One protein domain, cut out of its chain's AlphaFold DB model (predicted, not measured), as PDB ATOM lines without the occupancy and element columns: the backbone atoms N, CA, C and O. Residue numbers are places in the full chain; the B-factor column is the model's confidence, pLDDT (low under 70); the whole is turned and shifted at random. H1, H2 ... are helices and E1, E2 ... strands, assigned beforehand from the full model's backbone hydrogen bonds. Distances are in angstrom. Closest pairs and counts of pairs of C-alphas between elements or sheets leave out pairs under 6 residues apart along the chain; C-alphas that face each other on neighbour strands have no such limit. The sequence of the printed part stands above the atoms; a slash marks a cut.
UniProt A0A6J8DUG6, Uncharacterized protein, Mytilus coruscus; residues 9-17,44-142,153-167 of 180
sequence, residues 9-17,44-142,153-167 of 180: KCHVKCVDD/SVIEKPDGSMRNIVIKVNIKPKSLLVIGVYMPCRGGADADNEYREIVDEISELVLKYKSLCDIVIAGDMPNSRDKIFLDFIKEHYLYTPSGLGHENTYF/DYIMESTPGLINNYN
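This is residues 9 to 17, 44 to 142 and 153 to 167 of the 180 residues of an uncharacterized protein of Mytilus coruscus (UniProt A0A6J8DUG6). A twisted sheet of five strands forms a wall, and the long helix H1 covers one of its faces, running along the strands to make two layers, a sheet with a helix over one face. H2 packs side by side with H1, E1 lies near E2 and E3, and small H3 sits close to the ends of E5 and E6. The printed part has 123 residues with three named helices and six named strands, in the order E1 E2 E3 E4 H1 E5 H2 E6 H3, and is of the mixed class, helices and strands. The sheet is mixed, in the order E2 E3 E4 E5 E6. The whole is compact, with a radius of gyration of the C-alphas of 14.4 A and spans of 45 by 34 by 27 A.

Look first for E4, residues 66 to 73, 23.1 A long, from C-alpha 66 at (-21.349, 28.955, -4.939). Its neighbours are E3, residues 55 to 60, and E5, residues 104 to 111, 22.4 A long; the edge strands are E2, residues 45 to 48, and E6, residues 153 to 157. Find C-alpha 82 at (-12.660, 41.683, -34.414); from there H1, residues 82 to 100, runs 27.1 A. H2 is residues 118 to 126, 11.8 A long, and H3 is residues 162 to 166, ending at C-alpha 166 at (-27.771, 20.953, -9.977). E1 is residues 9 to 14, 16.3 A long.

Start at E4 and E5, which are parallel at 18 degrees, with N 68 and O 105 2.7 A apart. E4, H1 and E5 form a strand-helix-strand unit, two parallel neighbour strands with a helix between, with a right-handed crossover. E2, E3 and E4 form a meander, each strand the antiparallel neighbour of the one before; look at N 58 and O 69, 3.0 A, and N 46 and O 59, 2.8 A. E5 and E6 are antiparallel at 172 degrees, with N 156 and O 108 2.8 A apart. H1 is on the sheet at a height of 10.0 A, over E4 and only just over E5, with 3 C-alphas; Val 97 and Ile 106 are its closest C-alphas to E5, 7.3 A. With residues 87 to 94 alone H1 touches H2, at a shallow tilt of 4 degrees, the same way; the C-alphas of Val 90 and Phe 123 are closest, 7.3 A. H2 is not on the sheet, and H3 only grazes it with residues 162 to 163. E1 pairs with no named strand; its closest C-alpha to E3 is that of Lys 13, 6.6 A from that of Ile 56. In H1, H2 and H3 every O i to N i+4 pair is within hydrogen-bond range.

The C-alphas of Pro 64 and Ala 80 are the two farthest apart, 45.1 A. Residues 18 to 43 are not printed, with 27.1 A between C-alphas 17 and 44, nor are 143 to 152, with 11.8 A between C-alphas 142 and 153. Of the links that are printed whole, none is long; residues 127 to 142 hold no named element. Mean pLDDT of the printed part is 89.2, and residues 16 to 17, 114 to 116, 136 and 167 are under 70.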
ATOM      1  N   LYS A   9     -36.056  38.280 -12.903       91.38
ATOM      2  CA  LYS A   9     -35.133  39.415 -12.908       91.38
ATOM      3  C   LYS A   9     -34.157  39.218 -14.055       91.38
ATOM      4  O   LYS A   9     -33.775  38.085 -14.340       91.38
ATOM      5  N   CYS A  10     -33.737  40.308 -14.677       90.56
ATOM      6  CA  CYS A  10     -32.692  40.280 -15.685       90.56
ATOM      7  C   CYS A  10     -31.615  41.284 -15.300       90.56
ATOM      8  O   CYS A  10     -31.915  42.439 -15.005       90.56
ATOM      9  N   HIS A  11     -30.372  40.824 -15.319       90.00
ATOM     10  CA  HIS A  11     -29.205  41.686 -15.349       90.00
ATOM     11  C   HIS A  11     -28.795  41.818 -16.820       90.00
ATOM     12  O   HIS A  11     -28.830  40.826 -17.556       90.00
ATOM     13  N   VAL A  12     -28.480  43.029 -17.271       89.75
ATOM     14  CA  VAL A  12     -28.201  43.330 -18.681       89.75
ATOM     15  C   VAL A  12     -26.995  44.257 -18.751       89.75
ATOM     16  O   VAL A  12     -26.890  45.190 -17.957       89.75
ATOM     17  N   LYS A  13     -26.107  44.004 -19.711       86.50
ATOM     18  CA  LYS A  13     -25.053  44.928 -20.130       86.50
ATOM     19  C   LYS A  13     -25.166  45.147 -21.635       86.50
ATOM     20  O   LYS A  13     -25.376  44.186 -22.375       86.50
ATOM     21  N   CYS A  14     -25.045  46.394 -22.079       81.38
ATOM     22  CA  CYS A  14     -25.128  46.768 -23.486       81.38
ATOM     23  C   CYS A  14     -23.959  47.687 -23.847       81.38
ATOM     24  O   CYS A  14     -23.603  48.582 -23.080       81.38
ATOM     25  N   VAL A  15     -23.360  47.485 -25.022       73.56
ATOM     26  CA  VAL A  15     -22.288  48.370 -25.515       73.56
ATOM     27  C   VAL A  15     -22.851  49.753 -25.866       73.56
ATOM     28  O   VAL A  15     -22.168  50.758 -25.698       73.56
ATOM     29  N   ASP A  16     -24.114  49.819 -26.294       68.44
ATOM     30  CA  ASP A  16     -24.757  51.071 -26.718       68.44
ATOM     31  C   ASP A  16     -25.013  52.050 -25.564       68.44
ATOM     32  O   ASP A  16     -25.174  53.247 -25.806       68.44
ATOM     33  N   ASP A  17     -25.003  51.579 -24.311       67.69
ATOM     34  CA  ASP A  17     -25.220  52.430 -23.135       67.69
ATOM     35  C   ASP A  17     -24.112  53.485 -22.969       67.69
ATOM     36  O   ASP A  17     -24.327  54.528 -22.348       67.69
ATOM     37  N   SER A  44     -30.637  34.702  -3.724       95.38
ATOM     38  CA  SER A  44     -29.379  33.961  -3.808       95.38
ATOM     39  C   SER A  44     -28.455  34.509  -4.892       95.38
ATOM     40  O   SER A  44     -27.295  34.110  -4.939       95.38
ATOM     41  N   VAL A  45     -28.939  35.397  -5.764       96.50
ATOM     42  CA  VAL A  45     -28.157  35.960  -6.867       96.50
ATOM     43  C   VAL A  45     -27.529  37.284  -6.440       96.50
ATOM     44  O   VAL A  45     -28.200  38.179  -5.935       96.50
ATOM     45  N   ILE A  46     -26.225  37.407  -6.667       96.75
ATOM     46  CA  ILE A  46     -25.442  38.625  -6.493       96.75
ATOM     47  C   ILE A  46     -24.869  39.001  -7.855       96.75
ATOM     48  O   ILE A  46     -24.056  38.267  -8.416       96.75
ATOM     49  N   GLU A  47     -25.262  40.161  -8.367       95.12
ATOM     50  CA  GLU A  47     -24.663  40.749  -9.565       95.12
ATOM     51  C   GLU A  47     -23.228  41.190  -9.257       95.12
ATOM     52  O   GLU A  47     -22.940  41.764  -8.200       95.12
ATOM     53  N   LYS A  48     -22.298  40.867 -10.154       95.38
ATOM     54  CA  LYS A  48     -20.888  41.214 -10.009       95.38
ATOM     55  C   LYS A  48     -20.561  42.337 -10.996       95.38
ATOM     56  O   LYS A  48     -20.899  42.214 -12.168       95.38
ATOM     57  N   PRO A  49     -19.892  43.417 -10.550       91.81
ATOM     58  CA  PRO A  49     -19.522  44.518 -11.439       91.81
ATOM     59  C   PRO A  49     -18.387  44.137 -12.401       91.81
ATOM     60  O   PRO A  49     -18.031  44.927 -13.265       91.81
ATOM     61  N   ASP A  50     -17.800  42.951 -12.227       91.94
ATOM     62  CA  ASP A  50     -16.719  42.424 -13.043       91.94
ATOM     63  C   ASP A  50     -17.165  42.148 -14.496       91.94
ATOM     64  O   ASP A  50     -18.349  41.917 -14.771       91.94
ATOM     65  N   GLY A  51     -16.200  42.143 -15.418       86.69
ATOM     66  CA  GLY A  51     -16.418  41.949 -16.852       86.69
ATOM     67  C   GLY A  51     -16.840  43.224 -17.595       86.69
ATOM     68  O   GLY A  51     -17.504  44.106 -17.042       86.69
ATOM     69  N   SER A  52     -16.494  43.290 -18.874       87.00
ATOM     70  CA  SER A  52     -16.830  44.363 -19.804       87.00
ATOM     71  C   SER A  52     -18.314  44.356 -20.186       87.00
ATOM     72  O   SER A  52     -19.120  43.582 -19.667       87.00
ATOM     73  N   MET A  53     -18.703  45.206 -21.140       85.44
ATOM     74  CA  MET A  53     -20.066  45.214 -21.690       85.44
ATOM     75  C   MET A  53     -20.414  43.949 -22.491       85.44
ATOM     76  O   MET A  53     -21.583  43.727 -22.797       85.44
ATOM     77  N   ARG A  54     -19.419  43.109 -22.807       86.00
ATOM     78  CA  ARG A  54     -19.585  41.828 -23.516       86.00
ATOM     79  C   ARG A  54     -19.761  40.642 -22.563       86.00
ATOM     80  O   ARG A  54     -20.292  39.608 -22.970       86.00
ATOM     81  N   ASN A  55     -19.368  40.817 -21.300       91.31
ATOM     82  CA  ASN A  55     -19.355  39.779 -20.279       91.31
ATOM     83  C   ASN A  55     -20.218  40.174 -19.081       91.31
ATOM     84  O   ASN A  55     -19.948  41.139 -18.361       91.31
ATOM     85  N   ILE A  56     -21.251  39.385 -18.821       94.69
ATOM     86  CA  ILE A  56     -22.135  39.570 -17.679       94.69
ATOM     87  C   ILE A  56     -21.840  38.513 -16.622       94.69
ATOM     88  O   ILE A  56     -21.778  37.323 -16.919       94.69
ATOM     89  N   VAL A  57     -21.645  38.944 -15.377       96.69
ATOM     90  CA  VAL A  57     -21.206  38.057 -14.300       96.69
ATOM     91  C   VAL A  57     -22.214  38.113 -13.165       96.69
ATOM     92  O   VAL A  57     -22.461  39.164 -12.573       96.69
ATOM     93  N   ILE A  58     -22.779  36.959 -12.821       97.19
ATOM     94  CA  ILE A  58     -23.586  36.804 -11.613       97.19
ATOM     95  C   ILE A  58     -23.026  35.676 -10.755       97.19
ATOM     96  O   ILE A  58     -22.515  34.672 -11.251       97.19
ATOM     97  N   LYS A  59     -23.142  35.826  -9.440       97.19
ATOM     98  CA  LYS A  59     -22.831  34.784  -8.468       97.19
ATOM     99  C   LYS A  59     -24.123  34.293  -7.834       97.19
ATOM    100  O   LYS A  59     -24.854  35.071  -7.235       97.19
ATOM    101  N   VAL A  60     -24.370  32.996  -7.905       96.50
ATOM    102  CA  VAL A  60     -25.471  32.315  -7.231       96.50
ATOM    103  C   VAL A  60     -24.930  31.645  -5.967       96.50
ATOM    104  O   VAL A  60     -24.115  30.722  -6.015       96.50
ATOM    105  N   ASN A  61     -25.370  32.120  -4.807       94.75
ATOM    106  CA  ASN A  61     -25.013  31.569  -3.505       94.75
ATOM    107  C   ASN A  61     -25.805  30.286  -3.242       94.75
ATOM    108  O   ASN A  61     -26.873  30.299  -2.632       94.75
ATOM    109  N   ILE A  62     -25.252  29.173  -3.702       89.38
ATOM    110  CA  ILE A  62     -25.750  27.822  -3.440       89.38
ATOM    111  C   ILE A  62     -24.728  27.023  -2.631       89.38
ATOM    112  O   ILE A  62     -23.558  27.398  -2.525       89.38
ATOM    113  N   LYS A  63     -25.207  25.960  -1.983       85.56
ATOM    114  CA  LYS A  63     -24.393  25.040  -1.180       85.56
ATOM    115  C   LYS A  63     -24.108  23.761  -1.978       85.56
ATOM    116  O   LYS A  63     -24.957  23.369  -2.774       85.56
ATOM    117  N   PRO A  64     -22.972  23.081  -1.733       87.31
ATOM    118  CA  PRO A  64     -21.916  23.440  -0.776       87.31
ATOM    119  C   PRO A  64     -20.981  24.551  -1.276       87.31
ATOM    120  O   PRO A  64     -20.344  25.212  -0.460       87.31
ATOM    121  N   LYS A  65     -20.934  24.780  -2.591       90.12
ATOM    122  CA  LYS A  65     -20.079  25.768  -3.249       90.12
ATOM    123  C   LYS A  65     -20.937  26.681  -4.123       90.12
ATOM    124  O   LYS A  65     -21.899  26.224  -4.737       90.12
ATOM    125  N   SER A  66     -20.620  27.976  -4.124       95.50
ATOM    126  CA  SER A  66     -21.349  28.955  -4.939       95.50
ATOM    127  C   SER A  66     -21.115  28.703  -6.426       95.50
ATOM    128  O   SER A  66     -20.050  28.226  -6.802       95.50
ATOM    129  N   LEU A  67     -22.069  29.097  -7.262       96.50
ATOM    130  CA  LEU A  67     -21.959  29.030  -8.715       96.50
ATOM    131  C   LEU A  67     -21.726  30.434  -9.275       96.50
ATOM    132  O   LEU A  67     -22.475  31.357  -8.972       96.50
ATOM    133  N   LEU A  68     -20.701  30.605 -10.094       97.50
ATOM    134  CA  LEU A  68     -20.490  31.788 -10.912       97.50
ATOM    135  C   LEU A  68     -21.035  31.502 -12.310       97.50
ATOM    136  O   LEU A  68     -20.641  30.519 -12.932       97.50
ATOM    137  N   VAL A  69     -21.919  32.359 -12.803       97.38
ATOM    138  CA  VAL A  69     -22.412  32.308 -14.181       97.38
ATOM    139  C   VAL A  69     -21.835  33.497 -14.931       97.38
ATOM    140  O   VAL A  69     -22.036  34.645 -14.525       97.38
ATOM    141  N   ILE A  70     -21.122  33.207 -16.015       97.62
ATOM    142  CA  ILE A  70     -20.551  34.191 -16.928       97.62
ATOM    143  C   ILE A  70     -21.304  34.069 -18.255       97.62
ATOM    144  O   ILE A  70     -21.155  33.079 -18.970       97.62
ATOM    145  N   GLY A  71     -22.141  35.055 -18.562       96.88
ATOM    146  CA  GLY A  71     -22.743  35.205 -19.881       96.88
ATOM    147  C   GLY A  71     -21.784  35.955 -20.800       96.88
ATOM    148  O   GLY A  71     -21.246  36.988 -20.400       96.88
ATOM    149  N   VAL A  72     -21.584  35.459 -22.014       93.88
ATOM    150  CA  VAL A  72     -20.580  35.969 -22.956       93.88
ATOM    151  C   VAL A  72     -21.218  36.227 -24.317       93.88
ATOM    152  O   VAL A  72     -22.031  35.434 -24.789       93.88
ATOM    153  N   TYR A  73     -20.818  37.314 -24.971       91.50
ATOM    154  CA  TYR A  73     -21.099  37.539 -26.385       91.50
ATOM    155  C   TYR A  73     -19.837  38.029 -27.102       91.50
ATOM    156  O   TYR A  73     -19.423  39.180 -26.952       91.50
ATOM    157  N   MET A  74     -19.214  37.140 -27.870       89.81
ATOM    158  CA  MET A  74     -17.973  37.404 -28.599       89.81
ATOM    159  C   MET A  74     -18.239  38.121 -29.935       89.81
ATOM    160  O   MET A  74     -19.294  37.933 -30.544       89.81
ATOM    161  N   PRO A  75     -17.290  38.926 -30.441       86.50
ATOM    162  CA  PRO A  75     -17.413  39.561 -31.745       86.50
ATOM    163  C   PRO A  75     -17.417  38.521 -32.872       86.50
ATOM    164  O   PRO A  75     -16.640  37.564 -32.882       86.50
ATOM    165  N   CYS A  76     -18.276  38.744 -33.866       82.88
ATOM    166  CA  CYS A  76     -18.239  38.005 -35.122       82.88
ATOM    167  C   CYS A  76     -17.050  38.457 -35.982       82.88
ATOM    168  O   CYS A  76     -16.639  39.618 -35.952       82.88
ATOM    169  N   ARG A  77     -16.549  37.558 -36.835       76.88
ATOM    170  CA  ARG A  77     -15.527  37.900 -37.837       76.88
ATOM    171  C   ARG A  77     -16.020  38.987 -38.799       76.88
ATOM    172  O   ARG A  77     -17.197  39.022 -39.154       76.88
ATOM    173  N   GLY A  78     -15.089  39.805 -39.292       74.12
ATOM    174  CA  GLY A  78     -15.329  40.769 -40.375       74.12
ATOM    175  C   GLY A  78     -15.204  42.241 -39.976       74.12
ATOM    176  O   GLY A  78     -15.169  43.093 -40.861       74.12
ATOM    177  N   GLY A  79     -15.096  42.547 -38.680       77.25
ATOM    178  CA  GLY A  79     -14.644  43.860 -38.211       77.25
ATOM    179  C   GLY A  79     -13.126  44.013 -38.353       77.25
ATOM    180  O   GLY A  79     -12.407  43.017 -38.290       77.25
ATOM    181  N   ALA A  80     -12.644  45.249 -38.524       80.75
ATOM    182  CA  ALA A  80     -11.208  45.538 -38.617       80.75
ATOM    183  C   ALA A  80     -10.434  45.076 -37.365       80.75
ATOM    184  O   ALA A  80      -9.322  44.575 -37.493       80.75
ATOM    185  N   ASP A  81     -11.070  45.169 -36.192       83.44
ATOM    186  CA  ASP A  81     -10.483  44.836 -34.890       83.44
ATOM    187  C   ASP A  81     -11.080  43.572 -34.247       83.44
ATOM    188  O   ASP A  81     -10.778  43.260 -33.098       83.44
ATOM    189  N   ALA A  82     -11.900  42.805 -34.979       83.50
ATOM    190  CA  ALA A  82     -12.660  41.683 -34.414       83.50
ATOM    191  C   ALA A  82     -11.772  40.623 -33.734       83.50
ATOM    192  O   ALA A  82     -12.147  40.084 -32.698       83.50
ATOM    193  N   ASP A  83     -10.585  40.347 -34.283       85.81
ATOM    194  CA  ASP A  83      -9.647  39.374 -33.709       85.81
ATOM    195  C   ASP A  83      -8.974  39.891 -32.424       85.81
ATOM    196  O   ASP A  83      -8.693  39.103 -31.519       85.81
ATOM    197  N   ASN A  84      -8.720  41.202 -32.331       88.38
ATOM    198  CA  ASN A  84      -8.165  41.824 -31.127       88.38
ATOM    199  C   ASN A  84      -9.222  41.857 -30.021       88.38
ATOM    200  O   ASN A  84      -8.961  41.363 -28.928       88.38
ATOM    201  N   GLU A  85     -10.435  42.317 -30.339       87.75
ATOM    202  CA  GLU A  85     -11.574  42.289 -29.413       87.75
ATOM    203  C   GLU A  85     -11.849  40.863 -28.910       87.75
ATOM    204  O   GLU A  85     -12.094  40.649 -27.725       87.75
ATOM    205  N   TYR A  86     -11.761  39.860 -29.792       90.50
ATOM    206  CA  TYR A  86     -11.929  38.461 -29.406       90.50
ATOM    207  C   TYR A  86     -10.894  38.025 -28.361       90.50
ATOM    208  O   TYR A  86     -11.245  37.389 -27.368       90.50
ATOM    209  N   ARG A  87      -9.616  38.370 -28.567       91.38
ATOM    210  CA  ARG A  87      -8.531  38.049 -27.627       91.38
ATOM    211  C   ARG A  87      -8.720  38.748 -26.289       91.38
ATOM    212  O   ARG A  87      -8.626  38.084 -25.265       91.38
ATOM    213  N   GLU A  88      -9.054  40.034 -26.302       91.75
ATOM    214  CA  GLU A  88      -9.302  40.809 -25.082       91.75
ATOM    215  C   GLU A  88     -10.437  40.209 -24.244       91.75
ATOM    216  O   GLU A  88     -10.315  40.089 -23.026       91.75
ATOM    217  N   ILE A  89     -11.524  39.760 -24.881       92.38
ATOM    218  CA  ILE A  89     -12.642  39.120 -24.173       92.38
ATOM    219  C   ILE A  89     -12.229  37.742 -23.631       92.38
ATOM    220  O   ILE A  89     -12.630  37.387 -22.521       92.38
ATOM    221  N   VAL A  90     -11.426  36.961 -24.362       94.44
ATOM    222  CA  VAL A  90     -10.883  35.680 -23.861       94.44
ATOM    223  C   VAL A  90      -9.958  35.895 -22.659       94.44
ATOM    224  O   VAL A  90     -10.067  35.157 -21.673       94.44
ATOM    225  N   ASP A  91      -9.089  36.903 -22.705       94.56
ATOM    226  CA  ASP A  91      -8.204  37.264 -21.594       94.56
ATOM    227  C   ASP A  91      -9.028  37.719 -20.379       94.56
ATOM    228  O   ASP A  91      -8.821  37.228 -19.268       94.56
ATOM    229  N   GLU A  92     -10.055  38.546 -20.587       95.56
ATOM    230  CA  GLU A  92     -10.967  38.976 -19.523       95.56
ATOM    231  C   GLU A  92     -11.690  37.790 -18.862       95.56
ATOM    232  O   GLU A  92     -11.747  37.688 -17.634       95.56
ATOM    233  N   ILE A  93     -12.227  36.850 -19.649       96.12
ATOM    234  CA  ILE A  93     -12.878  35.655 -19.090       96.12
ATOM    235  C   ILE A  93     -11.854  34.791 -18.345       96.12
ATOM    236  O   ILE A  93     -12.174  34.250 -17.284       96.12
ATOM    237  N   SER A  94     -10.623  34.689 -18.847       96.88
ATOM    238  CA  SER A  94      -9.535  33.980 -18.165       96.88
ATOM    239  C   SER A  94      -9.254  34.577 -16.788       96.88
ATOM    240  O   SER A  94      -9.189  33.842 -15.799       96.88
ATOM    241  N   GLU A  95      -9.170  35.903 -16.682       97.44
ATOM    242  CA  GLU A  95      -9.002  36.595 -15.402       97.44
ATOM    243  C   GLU A  95     -10.162  36.314 -14.440       97.44
ATOM    244  O   GLU A  95      -9.934  36.024 -13.259       97.44
ATOM    245  N   LEU A  96     -11.406  36.326 -14.932       97.31
ATOM    246  CA  LEU A  96     -12.588  35.984 -14.134       97.31
ATOM    247  C   LEU A  96     -12.519  34.543 -13.617       97.31
ATOM    248  O   LEU A  96     -12.760  34.300 -12.429       97.31
ATOM    249  N   VAL A  97     -12.151  33.586 -14.470       97.81
ATOM    250  CA  VAL A  97     -12.007  32.182 -14.068       97.81
ATOM    251  C   VAL A  97     -10.937  32.042 -12.988       97.81
ATOM    252  O   VAL A  97     -11.200  31.459 -11.934       97.81
ATOM    253  N   LEU A  98      -9.758  32.631 -13.188       97.50
ATOM    254  CA  LEU A  98      -8.667  32.582 -12.212       97.50
ATOM    255  C   LEU A  98      -9.049  33.220 -10.874       97.50
ATOM    256  O   LEU A  98      -8.728  32.664  -9.821       97.50
ATOM    257  N   LYS A  99      -9.775  34.341 -10.912       97.62
ATOM    258  CA  LYS A  99     -10.241  35.070  -9.728       97.62
ATOM    259  C   LYS A  99     -11.233  34.265  -8.888       97.62
ATOM    260  O   LYS A  99     -11.199  34.357  -7.660       97.62
ATOM    261  N   TYR A 100     -12.116  33.490  -9.521       97.25
ATOM    262  CA  TYR A 100     -13.237  32.841  -8.831       97.25
ATOM    263  C   TYR A 100     -13.115  31.324  -8.659       97.25
ATOM    264  O   TYR A 100     -13.826  30.784  -7.808       97.25
ATOM    265  N   LYS A 101     -12.223  30.631  -9.380       95.69
ATOM    266  CA  LYS A 101     -12.158  29.151  -9.398       95.69
ATOM    267  C   LYS A 101     -11.980  28.489  -8.027       95.69
ATOM    268  O   LYS A 101     -12.466  27.382  -7.806       95.69
ATOM    269  N   SER A 102     -11.307  29.159  -7.089       95.56
ATOM    270  CA  SER A 102     -11.110  28.649  -5.724       95.56
ATOM    271  C   SER A 102     -12.347  28.806  -4.832       95.56
ATOM    272  O   SER A 102     -12.475  28.102  -3.833       95.56
ATOM    273  N   LEU A 103     -13.265  29.708  -5.185       95.75
ATOM    274  CA  LEU A 103     -14.428  30.084  -4.374       95.75
ATOM    275  C   LEU A 103     -15.749  29.571  -4.950       95.75
ATOM    276  O   LEU A 103     -16.706  29.361  -4.205       95.75
ATOM    277  N   CYS A 104     -15.816  29.416  -6.271       97.19
ATOM    278  CA  CYS A 104     -17.034  29.093  -6.999       97.19
ATOM    279  C   CYS A 104     -16.794  27.937  -7.969       97.19
ATOM    280  O   CYS A 104     -15.677  27.727  -8.443       97.19
ATOM    281  N   ASP A 105     -17.846  27.181  -8.240       96.38
ATOM    282  CA  ASP A 105     -17.959  26.463  -9.502       96.38
ATOM    283  C   ASP A 105     -18.367  27.462 -10.579       96.38
ATOM    284  O   ASP A 105     -19.011  28.464 -10.272       96.38
ATOM    285  N   ILE A 106     -17.942  27.254 -11.819       97.44
ATOM    286  CA  ILE A 106     -18.089  28.247 -12.881       97.44
ATOM    287  C   ILE A 106     -18.827  27.614 -14.052       97.44
ATOM    288  O   ILE A 106     -18.481  26.520 -14.496       97.44
ATOM    289  N   VAL A 107     -19.821  28.337 -14.559       96.88
ATOM    290  CA  VAL A 107     -20.471  28.085 -15.843       96.88
ATOM    291  C   VAL A 107     -20.268  29.305 -16.732       96.88
ATOM    292  O   VAL A 107     -20.553  30.430 -16.325       96.88
ATOM    293  N   ILE A 108     -19.789  29.073 -17.949       96.75
ATOM    294  CA  ILE A 108     -19.641  30.086 -18.994       96.75
ATOM    295  C   ILE A 108     -20.607  29.723 -20.113       96.75
ATOM    296  O   ILE A 108     -20.616  28.576 -20.559       96.75
ATOM    297  N   ALA A 109     -21.426  30.668 -20.561       95.38
ATOM    298  CA  ALA A 109     -22.404  30.413 -21.608       95.38
ATOM    299  C   ALA A 109     -22.586  31.609 -22.543       95.38
ATOM    300  O   ALA A 109     -22.548  32.755 -22.100       95.38
ATOM    301  N   GLY A 110     -22.847  31.335 -23.819       94.00
ATOM    302  CA  GLY A 110     -23.238  32.351 -24.793       94.00
ATOM    303  C   GLY A 110     -22.663  32.124 -26.186       94.00
ATOM    304  O   GLY A 110     -22.214  31.020 -26.501       94.00
ATOM    305  N   ASP A 111     -22.695  33.178 -27.000       91.75
ATOM    306  CA  ASP A 111     -22.263  33.160 -28.399       91.75
ATOM    307  C   ASP A 111     -20.746  33.393 -28.483       91.75
ATOM    308  O   ASP A 111     -20.224  34.446 -28.110       91.75
ATOM    309  N   MET A 112     -20.029  32.368 -28.930       91.44
ATOM    310  CA  MET A 112     -18.575  32.275 -29.055       91.44
ATOM    311  C   MET A 112     -18.226  31.731 -30.453       91.44
ATOM    312  O   MET A 112     -17.779  30.583 -30.596       91.44
ATOM    313  N   PRO A 113     -18.417  32.533 -31.519       78.88
ATOM    314  CA  PRO A 113     -18.340  32.093 -32.905       78.88
ATOM    315  C   PRO A 113     -16.884  31.973 -33.377       78.88
ATOM    316  O   PRO A 113     -16.480  32.654 -34.305       78.88
ATOM    317  N   ASN A 114     -16.070  31.137 -32.733       69.00
ATOM    318  CA  ASN A 114     -14.677  30.837 -33.105       69.00
ATOM    319  C   ASN A 114     -14.148  29.614 -32.341       69.00
ATOM    320  O   ASN A 114     -12.958  29.487 -32.067       69.00
ATOM    321  N   SER A 115     -15.015  28.670 -31.992       58.50
ATOM    322  CA  SER A 115     -14.638  27.552 -31.123       58.50
ATOM    323  C   SER A 115     -13.603  26.586 -31.696       58.50
ATOM    324  O   SER A 115     -13.005  25.791 -30.974       58.50
ATOM    325  N   ARG A 116     -13.391  26.648 -33.011       59.91
ATOM    326  CA  ARG A 116     -12.360  25.893 -33.730       59.91
ATOM    327  C   ARG A 116     -11.052  26.669 -33.864       59.91
ATOM    328  O   ARG A 116     -10.099  26.145 -34.436       59.91
ATOM    329  N   ASP A 117     -11.011  27.906 -33.375       79.06
ATOM    330  CA  ASP A 117      -9.802  28.711 -33.325       79.06
ATOM    331  C   ASP A 117      -8.893  28.221 -32.194       79.06
ATOM    332  O   ASP A 117      -9.342  27.844 -31.107       79.06
ATOM    333  N   LYS A 118      -7.587  28.244 -32.452       88.94
ATOM    334  CA  LYS A 118      -6.555  27.824 -31.508       88.94
ATOM    335  C   LYS A 118      -6.667  28.593 -30.192       88.94
ATOM    336  O   LYS A 118      -6.491  27.988 -29.146       88.94
ATOM    337  N   ILE A 119      -7.018  29.880 -30.236       90.19
ATOM    338  CA  ILE A 119      -7.153  30.732 -29.043       90.19
ATOM    339  C   ILE A 119      -8.215  30.176 -28.088       90.19
ATOM    340  O   ILE A 119      -7.955  30.000 -26.904       90.19
ATOM    341  N   PHE A 120      -9.401  29.852 -28.609       90.25
ATOM    342  CA  PHE A 120     -10.494  29.331 -27.790       90.25
ATOM    343  C   PHE A 120     -10.201  27.927 -27.261       90.25
ATOM    344  O   PHE A 120     -10.477  27.616 -26.106       90.25
ATOM    345  N   LEU A 121      -9.606  27.076 -28.100       91.38
ATOM    346  CA  LEU A 121      -9.214  25.728 -27.697       91.38
ATOM    347  C   LEU A 121      -8.109  25.744 -26.637       91.38
ATOM    348  O   LEU A 121      -8.122  24.901 -25.740       91.38
ATOM    349  N   ASP A 122      -7.161  26.675 -26.735       94.06
ATOM    350  CA  ASP A 122      -6.113  26.869 -25.737       94.06
ATOM    351  C   ASP A 122      -6.722  27.381 -24.423       94.06
ATOM    352  O   ASP A 122      -6.446  26.795 -23.380       94.06
ATOM    353  N   PHE A 123      -7.647  28.348 -24.479       94.25
ATOM    354  CA  PHE A 123      -8.419  28.816 -23.321       94.25
ATOM    355  C   PHE A 123      -9.161  27.675 -22.603       94.25
ATOM    356  O   PHE A 123      -9.027  27.507 -21.389       94.25
ATOM    357  N   ILE A 124      -9.899  26.835 -23.342       94.00
ATOM    358  CA  ILE A 124     -10.610  25.679 -22.768       94.00
ATOM    359  C   ILE A 124      -9.639  24.746 -22.041       94.00
ATOM    360  O   ILE A 124      -9.929  24.284 -20.934       94.00
ATOM    361  N   LYS A 125      -8.496  24.449 -22.667       95.00
ATOM    362  CA  LYS A 125      -7.490  23.539 -22.110       95.00
ATOM    363  C   LYS A 125      -6.814  24.123 -20.876       95.00
ATOM    364  O   LYS A 125      -6.640  23.401 -19.900       95.00
ATOM    365  N   GLU A 126      -6.440  25.397 -20.923       96.62
ATOM    366  CA  GLU A 126      -5.753  26.094 -19.834       96.62
ATOM    367  C   GLU A 126      -6.606  26.138 -18.562       96.62
ATOM    368  O   GLU A 126      -6.107  25.900 -17.460       96.62
ATOM    369  N   HIS A 127      -7.907  26.383 -18.720       96.38
ATOM    370  CA  HIS A 127      -8.834  26.528 -17.599       96.38
ATOM    371  C   HIS A 127      -9.596  25.252 -17.245       96.38
ATOM    372  O   HIS A 127     -10.455  25.292 -16.366       96.38
ATOM    373  N   TYR A 128      -9.270  24.124 -17.886       95.81
ATOM    374  CA  TYR A 128      -9.942  22.835 -17.693       95.81
ATOM    375  C   TYR A 128     -11.469  22.968 -17.783       95.81
ATOM    376  O   TYR A 128     -12.199  22.573 -16.875       95.81
ATOM    377  N   LEU A 129     -11.952  23.579 -18.865       94.69
ATOM    378  CA  LEU A 129     -13.380  23.751 -19.109       94.69
ATOM    379  C   LEU A 129     -13.950  22.544 -19.855       94.69
ATOM    380  O   LEU A 129     -13.319  21.983 -20.752       94.69
ATOM    381  N   TYR A 130     -15.171  22.162 -19.497       93.44
ATOM    382  CA  TYR A 130     -15.851  20.995 -20.049       93.44
ATOM    383  C   TYR A 130     -17.182  21.398 -20.667       93.44
ATOM    384  O   TYR A 130     -17.890  22.238 -20.127       93.44
ATOM    385  N   THR A 131     -17.558  20.773 -21.778       90.19
ATOM    386  CA  THR A 131     -18.939  20.833 -22.267       90.19
ATOM    387  C   THR A 131     -19.780  19.799 -21.511       90.19
ATOM    388  O   THR A 131     -19.374  18.632 -21.477       90.19
ATOM    389  N   PRO A 132     -20.935  20.176 -20.931       88.38
ATOM    390  CA  PRO A 132     -21.810  19.246 -20.222       88.38
ATOM    391  C   PRO A 132     -22.170  18.020 -21.065       88.38
ATOM    392  O   PRO A 132     -22.468  18.126 -22.258       88.38
ATOM    393  N   SER A 133     -22.174  16.841 -20.441       81.88
ATOM    394  CA  SER A 133     -22.547  15.605 -21.127       81.88
ATOM    395  C   SER A 133     -24.008  15.643 -21.583       81.88
ATOM    396  O   SER A 133     -24.898  16.053 -20.840       81.88
ATOM    397  N   GLY A 134     -24.257  15.203 -22.817       76.94
ATOM    398  CA  GLY A 134     -25.598  15.185 -23.411       76.94
ATOM    399  C   GLY A 134     -26.004  16.474 -24.131       76.94
ATOM    400  O   GLY A 134     -27.034  16.473 -24.801       76.94
ATOM    401  N   LEU A 135     -25.197  17.540 -24.069       74.50
ATOM    402  CA  LEU A 135     -25.315  18.642 -25.022       74.50
ATOM    403  C   LEU A 135     -24.656  18.216 -26.338       74.50
ATOM    404  O   LEU A 135     -23.466  17.903 -26.375       74.50
ATOM    405  N   GLY A 136     -25.448  18.138 -27.406       66.00
ATOM    406  CA  GLY A 136     -24.951  17.780 -28.730       66.00
ATOM    407  C   GLY A 136     -23.970  18.822 -29.276       66.00
ATOM    408  O   GLY A 136     -24.077  20.012 -28.987       66.00
ATOM    409  N   HIS A 137     -23.038  18.381 -30.122       75.19
ATOM    410  CA  HIS A 137     -22.196  19.264 -30.947       75.19
ATOM    411  C   HIS A 137     -22.946  19.719 -32.209       75.19
ATOM    412  O   HIS A 137     -22.420  19.665 -33.322       75.19
ATOM    413  N   GLU A 138     -24.216  20.077 -32.041       87.31
ATOM    414  CA  GLU A 138     -25.083  20.489 -33.138       87.31
ATOM    415  C   GLU A 138     -24.801  21.942 -33.524       87.31
ATOM    416  O   GLU A 138     -24.307  22.742 -32.727       87.31
ATOM    417  N   ASN A 139     -25.103  22.285 -34.774       90.38
ATOM    418  CA  ASN A 139     -24.982  23.660 -35.228       90.38
ATOM    419  C   ASN A 139     -26.070  24.510 -34.566       90.38
ATOM    420  O   ASN A 139     -27.243  24.148 -34.586       90.38
ATOM    421  N   THR A 140     -25.673  25.644 -34.001       91.88
ATOM    422  CA  THR A 140     -26.569  26.579 -33.306       91.88
ATOM    423  C   THR A 140     -26.875  27.806 -34.164       91.88
ATOM    424  O   THR A 140     -27.876  28.486 -33.952       91.88
ATOM    425  N   TYR A 141     -26.076  28.029 -35.212       91.19
ATOM    426  CA  TYR A 141     -26.294  29.041 -36.233       91.19
ATOM    427  C   TYR A 141     -26.475  28.405 -37.616       91.19
ATOM    428  O   TYR A 141     -25.669  27.582 -38.062       91.19
ATOM    429  N   PHE A 142     -27.509  28.855 -38.330       92.25
ATOM    430  CA  PHE A 142     -27.814  28.466 -39.704       92.25
ATOM    431  C   PHE A 142     -27.898  29.719 -40.565       92.25
ATOM    432  O   PHE A 142     -28.717  30.605 -40.321       92.25
ATOM    433  N   ASP A 153     -22.844  28.788 -30.237       92.00
ATOM    434  CA  ASP A 153     -23.297  28.872 -28.856       92.00
ATOM    435  C   ASP A 153     -22.723  27.723 -28.030       92.00
ATOM    436  O   ASP A 153     -22.833  26.544 -28.393       92.00
ATOM    437  N   TYR A 154     -22.116  28.069 -26.897       92.50
ATOM    438  CA  TYR A 154     -21.499  27.108 -25.990       92.50
ATOM    439  C   TYR A 154     -22.010  27.287 -24.570       92.50
ATOM    440  O   TYR A 154     -22.305  28.395 -24.126       92.50
ATOM    441  N   ILE A 155     -22.054  26.169 -23.850       94.00
ATOM    442  CA  ILE A 155     -22.150  26.115 -22.396       94.00
ATOM    443  C   ILE A 155     -20.951  25.297 -21.927       94.00
ATOM    444  O   ILE A 155     -20.737  24.177 -22.393       94.00
ATOM    445  N   MET A 156     -20.165  25.867 -21.024       94.69
ATOM    446  CA  MET A 156     -18.967  25.263 -20.462       94.69
ATOM    447  C   MET A 156     -19.029  25.297 -18.940       94.69
ATOM    448  O   MET A 156     -19.521  26.260 -18.359       94.69
ATOM    449  N   GLU A 157     -18.505  24.265 -18.293       95.44
ATOM    450  CA  GLU A 157     -18.457  24.118 -16.840       95.44
ATOM    451  C   GLU A 157     -17.022  23.853 -16.367       95.44
ATOM    452  O   GLU A 157     -16.266  23.131 -17.014       95.44
ATOM    453  N   SER A 158     -16.636  24.419 -15.221       94.94
ATOM    454  CA  SER A 158     -15.310  24.203 -14.611       94.94
ATOM    455  C   SER A 158     -15.185  22.873 -13.868       94.94
ATOM    456  O   SER A 158     -14.146  22.555 -13.294       94.94
ATOM    457  N   THR A 159     -16.277  22.123 -13.754       92.75
ATOM    458  CA  THR A 159     -16.319  20.834 -13.067       92.75
ATOM    459  C   THR A 159     -17.191  19.896 -13.891       92.75
ATOM    460  O   THR A 159     -18.341  20.242 -14.152       92.75
ATOM    461  N   PRO A 160     -16.682  18.729 -14.315       91.38
ATOM    462  CA  PRO A 160     -17.460  17.806 -15.130       91.38
ATOM    463  C   PRO A 160     -18.753  17.372 -14.429       91.38
ATOM    464  O   PRO A 160     -18.730  16.921 -13.282       91.38
ATOM    465  N   GLY A 161     -19.878  17.485 -15.128       88.25
ATOM    466  CA  GLY A 161     -21.205  17.132 -14.633       88.25
ATOM    467  C   GLY A 161     -21.823  18.154 -13.677       88.25
ATOM    468  O   GLY A 161     -22.867  17.857 -13.096       88.25
ATOM    469  N   LEU A 162     -21.228  19.338 -13.504       89.25
ATOM    470  CA  LEU A 162     -21.718  20.389 -12.609       89.25
ATOM    471  C   LEU A 162     -23.189  20.731 -12.871       89.25
ATOM    472  O   LEU A 162     -23.999  20.712 -11.944       89.25
ATOM    473  N   ILE A 163     -23.552  21.000 -14.126       85.50
ATOM    474  CA  ILE A 163     -24.929  21.372 -14.485       85.50
ATOM    475  C   ILE A 163     -25.901  20.223 -14.190       85.50
ATOM    476  O   ILE A 163     -26.997  20.446 -13.674       85.50
ATOM    477  N   ASN A 164     -25.482  18.981 -14.437       82.06
ATOM    478  CA  ASN A 164     -26.291  17.798 -14.148       82.06
ATOM    479  C   ASN A 164     -26.493  17.592 -12.639       82.06
ATOM    480  O   ASN A 164     -27.587  17.223 -12.215       82.06
ATOM    481  N   ASN A 165     -25.485  17.905 -11.822       78.62
ATOM    482  CA  ASN A 165     -25.574  17.812 -10.365       78.62
ATOM    483  C   ASN A 165     -26.578  18.814  -9.773       78.62
ATOM    484  O   ASN A 165     -27.234  18.507  -8.778       78.62
ATOM    485  N   TYR A 166     -26.753  19.984 -10.396       70.88
ATOM    486  CA  TYR A 166     -27.771  20.953  -9.977       70.88
ATOM    487  C   TYR A 166     -29.192  20.614 -10.459       70.88
ATOM    488  O   TYR A 166     -30.158  21.130  -9.897       70.88
ATOM    489  N   ASN A 167     -29.351  19.709 -11.431       62.03
ATOM    490  CA  ASN A 167     -30.654  19.286 -11.960       62.03
ATOM    491  C   ASN A 167     -31.364  18.195 -11.123       62.03
ATOM    492  O   ASN A 167     -32.447  17.744 -11.493       62.03
TER     493      ASN A 167